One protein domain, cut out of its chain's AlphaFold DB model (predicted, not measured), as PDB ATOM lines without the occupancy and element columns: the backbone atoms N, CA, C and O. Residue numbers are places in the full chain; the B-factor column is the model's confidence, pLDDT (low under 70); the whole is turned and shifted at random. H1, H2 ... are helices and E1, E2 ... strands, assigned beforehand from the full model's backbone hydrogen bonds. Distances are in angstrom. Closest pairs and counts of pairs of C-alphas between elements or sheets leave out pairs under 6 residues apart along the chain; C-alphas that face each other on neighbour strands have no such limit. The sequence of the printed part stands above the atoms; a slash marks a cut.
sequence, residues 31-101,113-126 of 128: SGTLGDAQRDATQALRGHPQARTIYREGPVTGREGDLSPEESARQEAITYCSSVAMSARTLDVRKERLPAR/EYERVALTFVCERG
ATOM      1  N   SER A  31     -14.184  24.328 -41.749       52.56
ATOM      2  CA  SER A  31     -13.331  23.833 -42.830       52.56
ATOM      3  C   SER A  31     -14.126  23.602 -44.119       52.56
ATOM      4  O   SER A  31     -13.973  22.566 -44.765       52.56
ATOM      5  N   GLY A  32     -15.043  24.507 -44.466       56.91
ATOM      6  CA  GLY A  32     -15.773  24.407 -45.728       56.91
ATOM      7  C   GLY A  32     -14.827  24.664 -46.895       56.91
ATOM      8  O   GLY A  32     -14.349  25.783 -47.059       56.91
ATOM      9  N   THR A  33     -14.542  23.648 -47.709       69.31
ATOM     10  CA  THR A  33     -13.737  23.839 -48.921       69.31
ATOM     11  C   THR A  33     -14.604  24.377 -50.062       69.31
ATOM     12  O   THR A  33     -15.821  24.189 -50.073       69.31
ATOM     13  N   LEU A  34     -13.994  25.006 -51.073       71.31
ATOM     14  CA  LEU A  34     -14.719  25.424 -52.284       71.31
ATOM     15  C   LEU A  34     -15.449  24.237 -52.950       71.31
ATOM     16  O   LEU A  34     -16.554  24.391 -53.461       71.31
ATOM     17  N   GLY A  35     -14.864  23.034 -52.894       78.25
ATOM     18  CA  GLY A  35     -15.477  21.813 -53.430       78.25
ATOM     19  C   GLY A  35     -16.776  21.425 -52.719       78.25
ATOM     20  O   GLY A  35     -17.724  20.977 -53.365       78.25
ATOM     21  N   ASP A  36     -16.853  21.661 -51.409       79.56
ATOM     22  CA  ASP A  36     -18.079  21.473 -50.637       79.56
ATOM     23  C   ASP A  36     -19.171  22.453 -51.076       79.56
ATOM     24  O   ASP A  36     -20.305  22.043 -51.324       79.56
ATOM     25  N   ALA A  37     -18.816  23.733 -51.234       79.94
ATOM     26  CA  ALA A  37     -19.763  24.762 -51.662       79.94
ATOM     27  C   ALA A  37     -20.312  24.452 -53.062       79.94
ATOM     28  O   ALA A  37     -21.510  24.581 -53.314       79.94
ATOM     29  N   GLN A  38     -19.454  23.958 -53.962       83.31
ATOM     30  CA  GLN A  38     -19.835  23.557 -55.316       83.31
ATOM     31  C   GLN A  38     -20.846  22.399 -55.304       83.31
ATOM     32  O   GLN A  38     -21.829  22.398 -56.057       83.31
ATOM     33  N   ARG A  39     -20.613  21.398 -54.447       85.06
ATOM     34  CA  ARG A  39     -21.508  20.246 -54.289       85.06
ATOM     35  C   ARG A  39     -22.870  20.685 -53.764       85.06
ATOM     36  O   ARG A  39     -23.891  20.270 -54.314       85.06
ATOM     37  N   ASP A  40     -22.886  21.546 -52.757       84.12
ATOM     38  CA  ASP A  40     -24.118  22.026 -52.138       84.12
ATOM     39  C   ASP A  40     -24.909  22.929 -53.081       84.12
ATOM     40  O   ASP A  40     -26.123  22.770 -53.201       84.12
ATOM     41  N   ALA A  41     -24.226  23.787 -53.844       83.50
ATOM     42  CA  ALA A  41     -24.843  24.551 -54.922       83.50
ATOM     43  C   ALA A  41     -25.475  23.625 -55.969       83.50
ATOM     44  O   ALA A  41     -26.625  23.820 -56.353       83.50
ATOM     45  N   THR A  42     -24.774  22.569 -56.391       85.88
ATOM     46  CA  THR A  42     -25.312  21.591 -57.353       85.88
ATOM     47  C   THR A  42     -26.583  20.920 -56.826       85.88
ATOM     48  O   THR A  42     -27.546  20.743 -57.572       85.88
ATOM     49  N   GLN A  43     -26.607  20.557 -55.544       86.00
ATOM     50  CA  GLN A  43     -27.774  19.946 -54.904       86.00
ATOM     51  C   GLN A  43     -28.934  20.942 -54.762       86.00
ATOM     52  O   GLN A  43     -30.071  20.613 -55.099       86.00
ATOM     53  N   ALA A  44     -28.650  22.189 -54.382       85.00
ATOM     54  CA  ALA A  44     -29.636  23.263 -54.335       85.00
ATOM     55  C   ALA A  44     -30.266  23.536 -55.713       85.00
ATOM     56  O   ALA A  44     -31.484  23.655 -55.823       85.00
ATOM     57  N   LEU A  45     -29.466  23.538 -56.789       85.00
ATOM     58  CA  LEU A  45     -29.955  23.685 -58.169       85.00
ATOM     59  C   LEU A  45     -30.901  22.553 -58.597       85.00
ATOM     60  O   LEU A  45     -31.747  22.778 -59.465       85.00
ATOM     61  N   ARG A  46     -30.753  21.361 -58.007       87.25
ATOM     62  CA  ARG A  46     -31.609  20.183 -58.229       87.25
ATOM     63  C   ARG A  46     -32.850  20.156 -57.328       87.25
ATOM     64  O   ARG A  46     -33.613  19.203 -57.402       87.25
ATOM     65  N   GLY A  47     -33.056  21.178 -56.495       85.00
ATOM     66  CA  GLY A  47     -34.174  21.238 -55.548       85.00
ATOM     67  C   GLY A  47     -33.926  20.491 -54.235       85.00
ATOM     68  O   GLY A  47     -34.863  20.288 -53.467       85.00
ATOM     69  N   HIS A  48     -32.681  20.102 -53.950       87.06
ATOM     70  CA  HIS A  48     -32.285  19.396 -52.728       87.06
ATOM     71  C   HIS A  48     -31.232  20.190 -51.932       87.06
ATOM     72  O   HIS A  48     -30.104  19.716 -51.767       87.06
ATOM     73  N   PRO A  49     -31.547  21.410 -51.454       85.81
ATOM     74  CA  PRO A  49     -30.584  22.237 -50.732       85.81
ATOM     75  C   PRO A  49     -30.060  21.516 -49.483       85.81
ATOM     76  O   PRO A  49     -30.827  20.928 -48.721       85.81
ATOM     77  N   GLN A  50     -28.743  21.555 -49.285       84.56
ATOM     78  CA  GLN A  50     -28.089  20.930 -48.136       84.56
ATOM     79  C   GLN A  50     -27.991  21.932 -46.991       84.56
ATOM     80  O   GLN A  50     -27.447  23.025 -47.162       84.56
ATOM     81  N   ALA A  51     -28.539  21.564 -45.832       87.69
ATOM     82  CA  ALA A  51     -28.428  22.370 -44.626       87.69
ATOM     83  C   ALA A  51     -27.053  22.177 -43.985       87.69
ATOM     84  O   ALA A  51     -26.579  21.052 -43.820       87.69
ATOM     85  N   ARG A  52     -26.432  23.286 -43.594       83.81
ATOM     86  CA  ARG A  52     -25.147  23.330 -42.903       83.81
ATOM     87  C   ARG A  52     -25.253  24.145 -41.639       83.81
ATOM     88  O   ARG A  52     -25.931  25.163 -41.634       83.81
ATOM     89  N   THR A  53     -24.533  23.736 -40.602       85.81
ATOM     90  CA  THR A  53     -24.477  24.466 -39.334       85.81
ATOM     91  C   THR A  53     -23.065  24.967 -39.067       85.81
ATOM     92  O   THR A  53     -22.120  24.180 -39.023       85.81
ATOM     93  N   ILE A  54     -22.932  26.277 -38.876       83.44
ATOM     94  CA  ILE A  54     -21.714  26.941 -38.408       83.44
ATOM     95  C   ILE A  54     -21.820  27.137 -36.901       83.44
ATOM     96  O   ILE A  54     -22.842  27.604 -36.408       83.44
ATOM     97  N   TYR A  55     -20.747  26.814 -36.183       82.38
ATOM     98  CA  TYR A  55     -20.641  27.034 -34.745       82.38
ATOM     99  C   TYR A  55     -19.638  28.152 -34.474       82.38
ATOM    100  O   TYR A  55     -18.462  28.034 -34.819       82.38
ATOM    101  N   ARG A  56     -20.097  29.229 -33.839       80.75
ATOM    102  CA  ARG A  56     -19.267  30.356 -33.408       80.75
ATOM    103  C   ARG A  56     -19.442  30.562 -31.918       80.75
ATOM    104  O   ARG A  56     -20.551  30.560 -31.411       80.75
ATOM    105  N   GLU A  57     -18.337  30.723 -31.210       78.06
ATOM    106  CA  GLU A  57     -18.337  31.027 -29.783       78.06
ATOM    107  C   GLU A  57     -17.588  32.337 -29.584       78.06
ATOM    108  O   GLU A  57     -16.511  32.522 -30.152       78.06
ATOM    109  N   GLY A  58     -18.147  33.243 -28.793       73.38
ATOM    110  CA  GLY A  58     -17.500  34.508 -28.468       73.38
ATOM    111  C   GLY A  58     -18.131  35.182 -27.255       73.38
ATOM    112  O   GLY A  58     -19.124  34.686 -26.725       73.38
ATOM    113  N   PRO A  59     -17.533  36.269 -26.757       72.62
ATOM    114  CA  PRO A  59     -18.050  36.981 -25.596       72.62
ATOM    115  C   PRO A  59     -19.418  37.617 -25.899       72.62
ATOM    116  O   PRO A  59     -19.611  38.192 -26.967       72.62
ATOM    117  N   VAL A  60     -20.352  37.548 -24.943       66.44
ATOM    118  CA  VAL A  60     -21.675  38.209 -25.018       66.44
ATOM    119  C   VAL A  60     -21.499  39.726 -25.084       66.44
ATOM    120  O   VAL A  60     -22.185  40.419 -25.830       66.44
ATOM    121  N   THR A  61     -20.552  40.251 -24.305       60.66
ATOM    122  CA  THR A  61     -20.137  41.651 -24.354       60.66
ATOM    123  C   THR A  61     -18.982  41.771 -25.344       60.66
ATOM    124  O   THR A  61     -17.814  41.681 -24.953       60.66
ATOM    125  N   GLY A  62     -19.291  41.917 -26.631       54.97
ATOM    126  CA  GLY A  62     -18.288  42.351 -27.604       54.97
ATOM    127  C   GLY A  62     -17.664  43.674 -27.148       54.97
ATOM    128  O   GLY A  62     -18.349  44.499 -26.531       54.97
ATOM    129  N   ARG A  63     -16.367  43.895 -27.398       57.28
ATOM    130  CA  ARG A  63     -15.856  45.271 -27.337       57.28
ATOM    131  C   ARG A  63     -16.499  46.054 -28.478       57.28
ATOM    132  O   ARG A  63     -16.899  45.478 -29.486       57.28
ATOM    133  N   GLU A  64     -16.620  47.365 -28.310       45.91
ATOM    134  CA  GLU A  64     -17.112  48.257 -29.361       45.91
ATOM    135  C   GLU A  64     -16.293  48.027 -30.649       45.91
ATOM    136  O   GLU A  64     -15.092  48.292 -30.674       45.91
ATOM    137  N   GLY A  65     -16.923  47.444 -31.678       56.19
ATOM    138  CA  GLY A  65     -16.282  47.067 -32.946       56.19
ATOM    139  C   GLY A  65     -16.109  45.561 -33.209       56.19
ATOM    140  O   GLY A  65     -15.824  45.200 -34.350       56.19
ATOM    141  N   ASP A  66     -16.316  44.682 -32.225       66.31
ATOM    142  CA  ASP A  66     -16.332  43.228 -32.447       66.31
ATOM    143  C   ASP A  66     -17.709  42.766 -32.950       66.31
ATOM    144  O   ASP A  66     -18.740  43.105 -32.366       66.31
ATOM    145  N   LEU A  67     -17.731  41.953 -34.013       67.00
ATOM    146  CA  LEU A  67     -18.955  41.281 -34.460       67.00
ATOM    147  C   LEU A  67     -19.411  40.276 -33.403       67.00
ATOM    148  O   LEU A  67     -18.605  39.510 -32.865       67.00
ATOM    149  N   SER A  68     -20.718  40.219 -33.159       76.88
ATOM    150  CA  SER A  68     -21.284  39.156 -32.334       76.88
ATOM    151  C   SER A  68     -21.013  37.776 -32.961       76.88
ATOM    152  O   SER A  68     -20.846  37.658 -34.183       76.88
ATOM    153  N   PRO A  69     -21.005  36.688 -32.165       77.06
ATOM    154  CA  PRO A  69     -20.782  35.341 -32.697       77.06
ATOM    155  C   PRO A  69     -21.810  34.955 -33.771       77.06
ATOM    156  O   PRO A  69     -21.496  34.224 -34.709       77.06
ATOM    157  N   GLU A  70     -23.032  35.484 -33.668       83.38
ATOM    158  CA  GLU A  70     -24.069  35.315 -34.681       83.38
ATOM    159  C   GLU A  70     -23.745  36.060 -35.977       83.38
ATOM    160  O   GLU A  70     -23.845  35.472 -37.053       83.38
ATOM    161  N   GLU A  71     -23.362  37.334 -35.897       82.62
ATOM    162  CA  GLU A  71     -23.002  38.126 -37.078       82.62
ATOM    163  C   GLU A  71     -21.795  37.524 -37.794       82.62
ATOM    164  O   GLU A  71     -21.809  37.397 -39.016       82.62
ATOM    165  N   SER A  72     -20.803  37.053 -37.036       82.69
ATOM    166  CA  SER A  72     -19.665  36.310 -37.579       82.69
ATOM    167  C   SER A  72     -20.120  35.048 -38.328       82.69
ATOM    168  O   SER A  72     -19.712  34.830 -39.471       82.69
ATOM    169  N   ALA A  73     -21.031  34.256 -37.746       84.06
ATOM    170  CA  ALA A  73     -21.574  33.061 -38.395       84.06
ATOM    171  C   ALA A  73     -22.398  33.387 -39.654       84.06
ATOM    172  O   ALA A  73     -22.335  32.656 -40.645       84.06
ATOM    173  N   ARG A  74     -23.168  34.485 -39.640       85.00
ATOM    174  CA  ARG A  74     -23.937  34.956 -40.804       85.00
ATOM    175  C   ARG A  74     -23.015  35.384 -41.933       85.00
ATOM    176  O   ARG A  74     -23.229  34.968 -43.071       85.00
ATOM    177  N   GLN A  75     -21.999  36.184 -41.622       84.44
ATOM    178  CA  GLN A  75     -21.038  36.675 -42.604       84.44
ATOM    179  C   GLN A  75     -20.338  35.509 -43.304       84.44
ATOM    180  O   GLN A  75     -20.222  35.486 -44.526       84.44
ATOM    181  N   GLU A  76     -19.955  34.493 -42.537       83.50
ATOM    182  CA  GLU A  76     -19.340  33.287 -43.069       83.50
ATOM    183  C   GLU A  76     -20.286  32.456 -43.941       83.50
ATOM    184  O   GLU A  76     -19.889  32.020 -45.023       83.50
ATOM    185  N   ALA A  77     -21.543  32.265 -43.523       85.88
ATOM    186  CA  ALA A  77     -22.546  31.593 -44.347       85.88
ATOM    187  C   ALA A  77     -22.721  32.306 -45.699       85.88
ATOM    188  O   ALA A  77     -22.763  31.656 -46.747       85.88
ATOM    189  N   ILE A  78     -22.763  33.646 -45.679       86.38
ATOM    190  CA  ILE A  78     -22.826  34.479 -46.884       86.38
ATOM    191  C   ILE A  78     -21.595  34.241 -47.754       86.38
ATOM    192  O   ILE A  78     -21.765  33.906 -48.922       86.38
ATOM    193  N   THR A  79     -20.382  34.343 -47.201       85.62
ATOM    194  CA  THR A  79     -19.132  34.103 -47.942       85.62
ATOM    195  C   THR A  79     -19.095  32.708 -48.567       85.62
ATOM    196  O   THR A  79     -18.681  32.548 -49.719       85.62
ATOM    197  N   TYR A  80     -19.567  31.697 -47.838       84.50
ATOM    198  CA  TYR A  80     -19.612  30.320 -48.310       84.50
ATOM    199  C   TYR A  80     -20.520  30.167 -49.535       84.50
ATOM    200  O   TYR A  80     -20.067  29.686 -50.573       84.50
ATOM    201  N   CYS A  81     -21.774  30.619 -49.469       84.81
ATOM    202  CA  CYS A  81     -22.685  30.503 -50.610       84.81
ATOM    203  C   CYS A  81     -22.327  31.473 -51.749       84.81
ATOM    204  O   CYS A  81     -22.435  31.112 -52.923       84.81
ATOM    205  N   SER A  82     -21.826  32.672 -51.438       85.00
ATOM    206  CA  SER A  82     -21.441  33.650 -52.458       85.00
ATOM    207  C   SER A  82     -20.248  33.182 -53.289       85.00
ATOM    208  O   SER A  82     -20.149  33.544 -54.459       85.00
ATOM    209  N   SER A  83     -19.372  32.339 -52.725       84.19
ATOM    210  CA  SER A  83     -18.249  31.728 -53.457       84.19
ATOM    211  C   SER A  83     -18.692  30.916 -54.683       84.19
ATOM    212  O   SER A  83     -17.927  30.758 -55.632       84.19
ATOM    213  N   VAL A  84     -19.948  30.459 -54.690       84.75
ATOM    214  CA  VAL A  84     -20.579  29.669 -55.756       84.75
ATOM    215  C   VAL A  84     -21.790  30.380 -56.369       84.75
ATOM    216  O   VAL A  84     -22.677  29.734 -56.921       84.75
ATOM    217  N   ALA A  85     -21.822  31.716 -56.278       85.50
ATOM    218  CA  ALA A  85     -22.892  32.571 -56.799       85.50
ATOM    219  C   ALA A  85     -24.301  32.193 -56.294       85.50
ATOM    220  O   ALA A  85     -25.296  32.347 -57.003       85.50
ATOM    221  N   MET A  86     -24.381  31.695 -55.059       84.94
ATOM    222  CA  MET A  86     -25.625  31.387 -54.361       84.94
ATOM    223  C   MET A  86     -25.865  32.375 -53.221       84.94
ATOM    224  O   MET A  86     -24.934  32.972 -52.681       84.94
ATOM    225  N   SER A  87     -27.123  32.502 -52.811       86.94
ATOM    226  CA  SER A  87     -27.500  33.246 -51.612       86.94
ATOM    227  C   SER A  87     -27.542  32.311 -50.411       86.94
ATOM    228  O   SER A  87     -28.033  31.186 -50.501       86.94
ATOM    229  N   ALA A  88     -27.018  32.770 -49.277       86.38
ATOM    230  CA  ALA A  88     -27.129  32.050 -48.018       86.38
ATOM    231  C   ALA A  88     -28.468  32.374 -47.358       86.38
ATOM    232  O   ALA A  88     -28.739  33.528 -47.026       86.38
ATOM    233  N   ARG A  89     -29.282  31.349 -47.114       88.44
ATOM    234  CA  ARG A  89     -30.512  31.469 -46.339       88.44
ATOM    235  C   ARG A  89     -30.325  30.863 -44.972       88.44
ATOM    236  O   ARG A  89     -30.111  29.660 -44.844       88.44
ATOM    237  N   THR A  90     -30.459  31.684 -43.942       89.88
ATOM    238  CA  THR A  90     -30.490  31.202 -42.562       89.88
ATOM    239  C   THR A  90     -31.804  30.463 -42.303       89.88
ATOM    240  O   THR A  90     -32.881  30.998 -42.557       89.88
ATOM    241  N   LEU A  91     -31.705  29.233 -41.806       88.69
ATOM    242  CA  LEU A  91     -32.838  28.396 -41.412       88.69
ATOM    243  C   LEU A  91     -33.106  28.467 -39.910       88.69
ATOM    244  O   LEU A  91     -34.256  28.566 -39.501       88.69
ATOM    245  N   ASP A  92     -32.050  28.395 -39.102       88.94
ATOM    246  CA  ASP A  92     -32.144  28.348 -37.642       88.94
ATOM    247  C   ASP A  92     -30.918  29.017 -37.018       88.94
ATOM    248  O   ASP A  92     -29.814  28.929 -37.560       88.94
ATOM    249  N   VAL A  93     -31.103  29.672 -35.876       89.06
ATOM    250  CA  VAL A  93     -30.012  30.248 -35.083       89.06
ATOM    251  C   VAL A  93     -30.233  29.841 -33.638       89.06
ATOM    252  O   VAL A  93     -31.160  30.316 -32.985       89.06
ATOM    253  N   ARG A  94     -29.364  28.973 -33.124       87.12
ATOM    254  CA  ARG A  94     -29.400  28.549 -31.723       87.12
ATOM    255  C   ARG A  94     -28.331  29.271 -30.948       87.12
ATOM    256  O   ARG A  94     -27.176  29.273 -31.354       87.12
ATOM    257  N   LYS A  95     -28.731  29.845 -29.824       86.62
ATOM    258  CA  LYS A  95     -27.868  30.597 -28.925       86.62
ATOM    259  C   LYS A  95     -27.828  29.885 -27.590       86.62
ATOM    260  O   LYS A  95     -28.871  29.643 -26.987       86.62
ATOM    261  N   GLU A  96     -26.637  29.552 -27.137       82.12
ATOM    262  CA  GLU A  96     -26.393  28.918 -25.854       82.12
ATOM    263  C   GLU A  96     -25.428  29.800 -25.063       82.12
ATOM    264  O   GLU A  96     -24.281  30.003 -25.466       82.12
ATOM    265  N   ARG A  97     -25.891  30.350 -23.934       77.62
ATOM    266  CA  ARG A  97     -24.999  31.054 -23.009       77.62
ATOM    267  C   ARG A  97     -24.202  30.035 -22.220       77.62
ATOM    268  O   ARG A  97     -24.767  29.198 -21.519       77.62
ATOM    269  N   LEU A  98     -22.888  30.144 -22.316       71.44
ATOM    270  CA  LEU A  98     -21.964  29.353 -21.530       71.44
ATOM    271  C   LEU A  98     -21.657  30.109 -20.233       71.44
ATOM    272  O   LEU A  98     -21.419  31.323 -20.274       71.44
ATOM    273  N   PRO A  99     -21.650  29.420 -19.077       61.78
ATOM    274  CA  PRO A  99     -21.286  30.051 -17.820       61.78
ATOM    275  C   PRO A  99     -19.873  30.624 -17.940       61.78
ATOM    276  O   PRO A  99     -18.974  29.982 -18.492       61.78
ATOM    277  N   ALA A 100     -19.686  31.843 -17.431       58.84
ATOM    278  CA  ALA A 100     -18.396  32.511 -17.460       58.84
ATOM    279  C   ALA A 100     -17.314  31.591 -16.875       58.84
ATOM    280  O   ALA A 100     -17.460  31.061 -15.770       58.84
ATOM    281  N   ARG A 101     -16.211  31.397 -17.611       57.41
ATOM    282  CA  ARG A 101     -15.026  30.694 -17.097       57.41
ATOM    283  C   ARG A 101     -14.337  31.592 -16.066       57.41
ATOM    284  O   ARG A 101     -13.358  32.268 -16.366       57.41
ATOM    285  N   GLU A 113     -19.162  36.649 -19.888       70.19
ATOM    286  CA  GLU A 113     -20.133  35.671 -20.366       70.19
ATOM    287  C   GLU A 113     -19.793  35.325 -21.818       70.19
ATOM    288  O   GLU A 113     -19.500  36.215 -22.618       70.19
ATOM    289  N   TYR A 114     -19.817  34.038 -22.154       72.75
ATOM    290  CA  TYR A 114     -19.610  33.563 -23.519       72.75
ATOM    291  C   TYR A 114     -20.940  33.093 -24.100       72.75
ATOM    292  O   TYR A 114     -21.766  32.500 -23.408       72.75
ATOM    293  N   GLU A 115     -21.135  33.332 -25.386       79.44
ATOM    294  CA  GLU A 115     -22.257  32.833 -26.163       79.44
ATOM    295  C   GLU A 115     -21.733  31.918 -27.257       79.44
ATOM    296  O   GLU A 115     -20.831  32.272 -28.019       79.44
ATOM    297  N   ARG A 116     -22.325  30.733 -27.335       82.12
ATOM    298  CA  ARG A 116     -22.170  29.816 -28.449       82.12
ATOM    299  C   ARG A 116     -23.383  29.944 -29.352       82.12
ATOM    300  O   ARG A 116     -24.513  29.724 -28.930       82.12
ATOM    301  N   VAL A 117     -23.129  30.253 -30.610       84.81
ATOM    302  CA  VAL A 117     -24.123  30.356 -31.665       84.81
ATOM    303  C   VAL A 117     -23.926  29.214 -32.647       84.81
ATOM    304  O   VAL A 117     -22.841  29.036 -33.195       84.81
ATOM    305  N   ALA A 118     -24.984  28.446 -32.879       87.19
ATOM    306  CA  ALA A 118     -25.074  27.483 -33.962       87.19
ATOM    307  C   ALA A 118     -26.031  28.041 -35.023       87.19
ATOM    308  O   ALA A 118     -27.244  28.087 -34.813       87.19
ATOM    309  N   LEU A 119     -25.488  28.493 -36.150       87.25
ATOM    310  CA  LEU A 119     -26.255  29.035 -37.264       87.25
ATOM    311  C   LEU A 119     -26.406  27.977 -38.346       87.25
ATOM    312  O   LEU A 119     -25.425  27.582 -38.972       87.25
ATOM    313  N   THR A 120     -27.638  27.542 -38.586       88.88
ATOM    314  CA  THR A 120     -27.970  26.632 -39.679       88.88
ATOM    315  C   THR A 120     -28.420  27.421 -40.898       88.88
ATOM    316  O   THR A 120     -29.294  28.282 -40.800       88.88
ATOM    317  N   PHE A 121     -27.844  27.127 -42.057       89.56
ATOM    318  CA  PHE A 121     -28.130  27.789 -43.321       89.56
ATOM    319  C   PHE A 121     -28.174  26.796 -44.482       89.56
ATOM    320  O   PHE A 121     -27.690  25.672 -44.378       89.56
ATOM    321  N   VAL A 122     -28.750  27.226 -45.598       90.31
ATOM    322  CA  VAL A 122     -28.694  26.544 -46.895       90.31
ATOM    323  C   VAL A 122     -28.230  27.526 -47.958       90.31
ATOM    324  O   VAL A 122     -28.487  28.725 -47.847       90.31
ATOM    325  N   CYS A 123     -27.585  27.025 -49.007       87.94
ATOM    326  CA  CYS A 123     -27.394  27.811 -50.219       87.94
ATOM    327  C   CYS A 123     -28.622  27.654 -51.121       87.94
ATOM    328  O   CYS A 123     -29.041  26.535 -51.417       87.94
ATOM    329  N   GLU A 124     -29.192  28.767 -51.569       86.75
ATOM    330  CA  GLU A 124     -30.302  28.810 -52.519       86.75
ATOM    331  C   GLU A 124     -29.963  29.722 -53.703       86.75
ATOM    332  O   GLU A 124     -29.064  30.564 -53.615       86.75
ATOM    333  N   ARG A 125     -30.661  29.551 -54.836       80.12
ATOM    334  CA  ARG A 125     -30.525  30.503 -55.947       80.12
ATOM    335  C   ARG A 125     -30.964  31.866 -55.433       80.12
ATOM    336  O   ARG A 125     -32.116  32.013 -55.035       80.12
ATOM    337  N   GLY A 126     -30.051  32.833 -55.461       66.25
ATOM    338  CA  GLY A 126     -30.385  34.213 -55.147       66.25
ATOM    339  C   GLY A 126     -31.509  34.687 -56.049       66.25
ATOM    340  O   GLY A 126     -31.450  34.511 -57.269       66.25
TER     341      GLY A 126
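AT A GLANCE: This is residues 31 to 101 and 113 to 126 of the 128 residues of an uncharacterized protein of Ottowia beijingensis (UniProt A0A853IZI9). A long, twisted sheet of three strands curls round helix H2, and H1 packs across one end of H2. The printed part has 85 residues, mixed in class, in the order H1 E1 H2 E2 E3; the antiparallel sheet runs E1 E3 E2. It is a rod spanning 44 by 22 by 21 A, only just compact, close to loose, with radius of gyration of the C-alphas 14.1 A.

IN THESE COORDINATES: H1, residues 34 to 45, 16.4 A long, begins at C-alpha 34 (-14.719, 25.424, -52.284). E1 is residues 51 to 59, 26.1 A; H2, 69 to 82, 19.8 A; E2, 87 to 98, 30.8 A, bends by 59 degrees at residue 91. E3, 114 to 124, 31.3 A, ends at C-alpha 124 (-30.302, 28.810, -52.519).

HOW THE PARTS SIT: Within hydrogen-bond range are N 54 and O 119 of E1 and E3, 2.8 A, and N 94 and O 118 of E2 and E3, 2.9 A. The closest C-alphas of H2 and E3 are Cys 81 and Cys 123, 5.4 A. H1 touches H2 at residues 80 to 81 alone, about perpendicular at 76 degrees; the closest C-alphas are Ala 37 and Tyr 80, 6.5 A. Both helices are on one face, two layers, with every O i to N i+4 pair within hydrogen-bond range. E1, H2, E2 form a split strand-helix-strand unit, E3 between its strands, with right-handed crossover.

THE WHOLE: The farthest C-alphas, Arg 46 and Arg 101, are 45.6 A apart. Residues 102 to 112 are cut out, with 7.8 A between C-alphas 101 and 113. Of the links printed whole, none is long. The pLDDT is under 70 at 31 to 33, 60 to 67, 99 to 101 and 126.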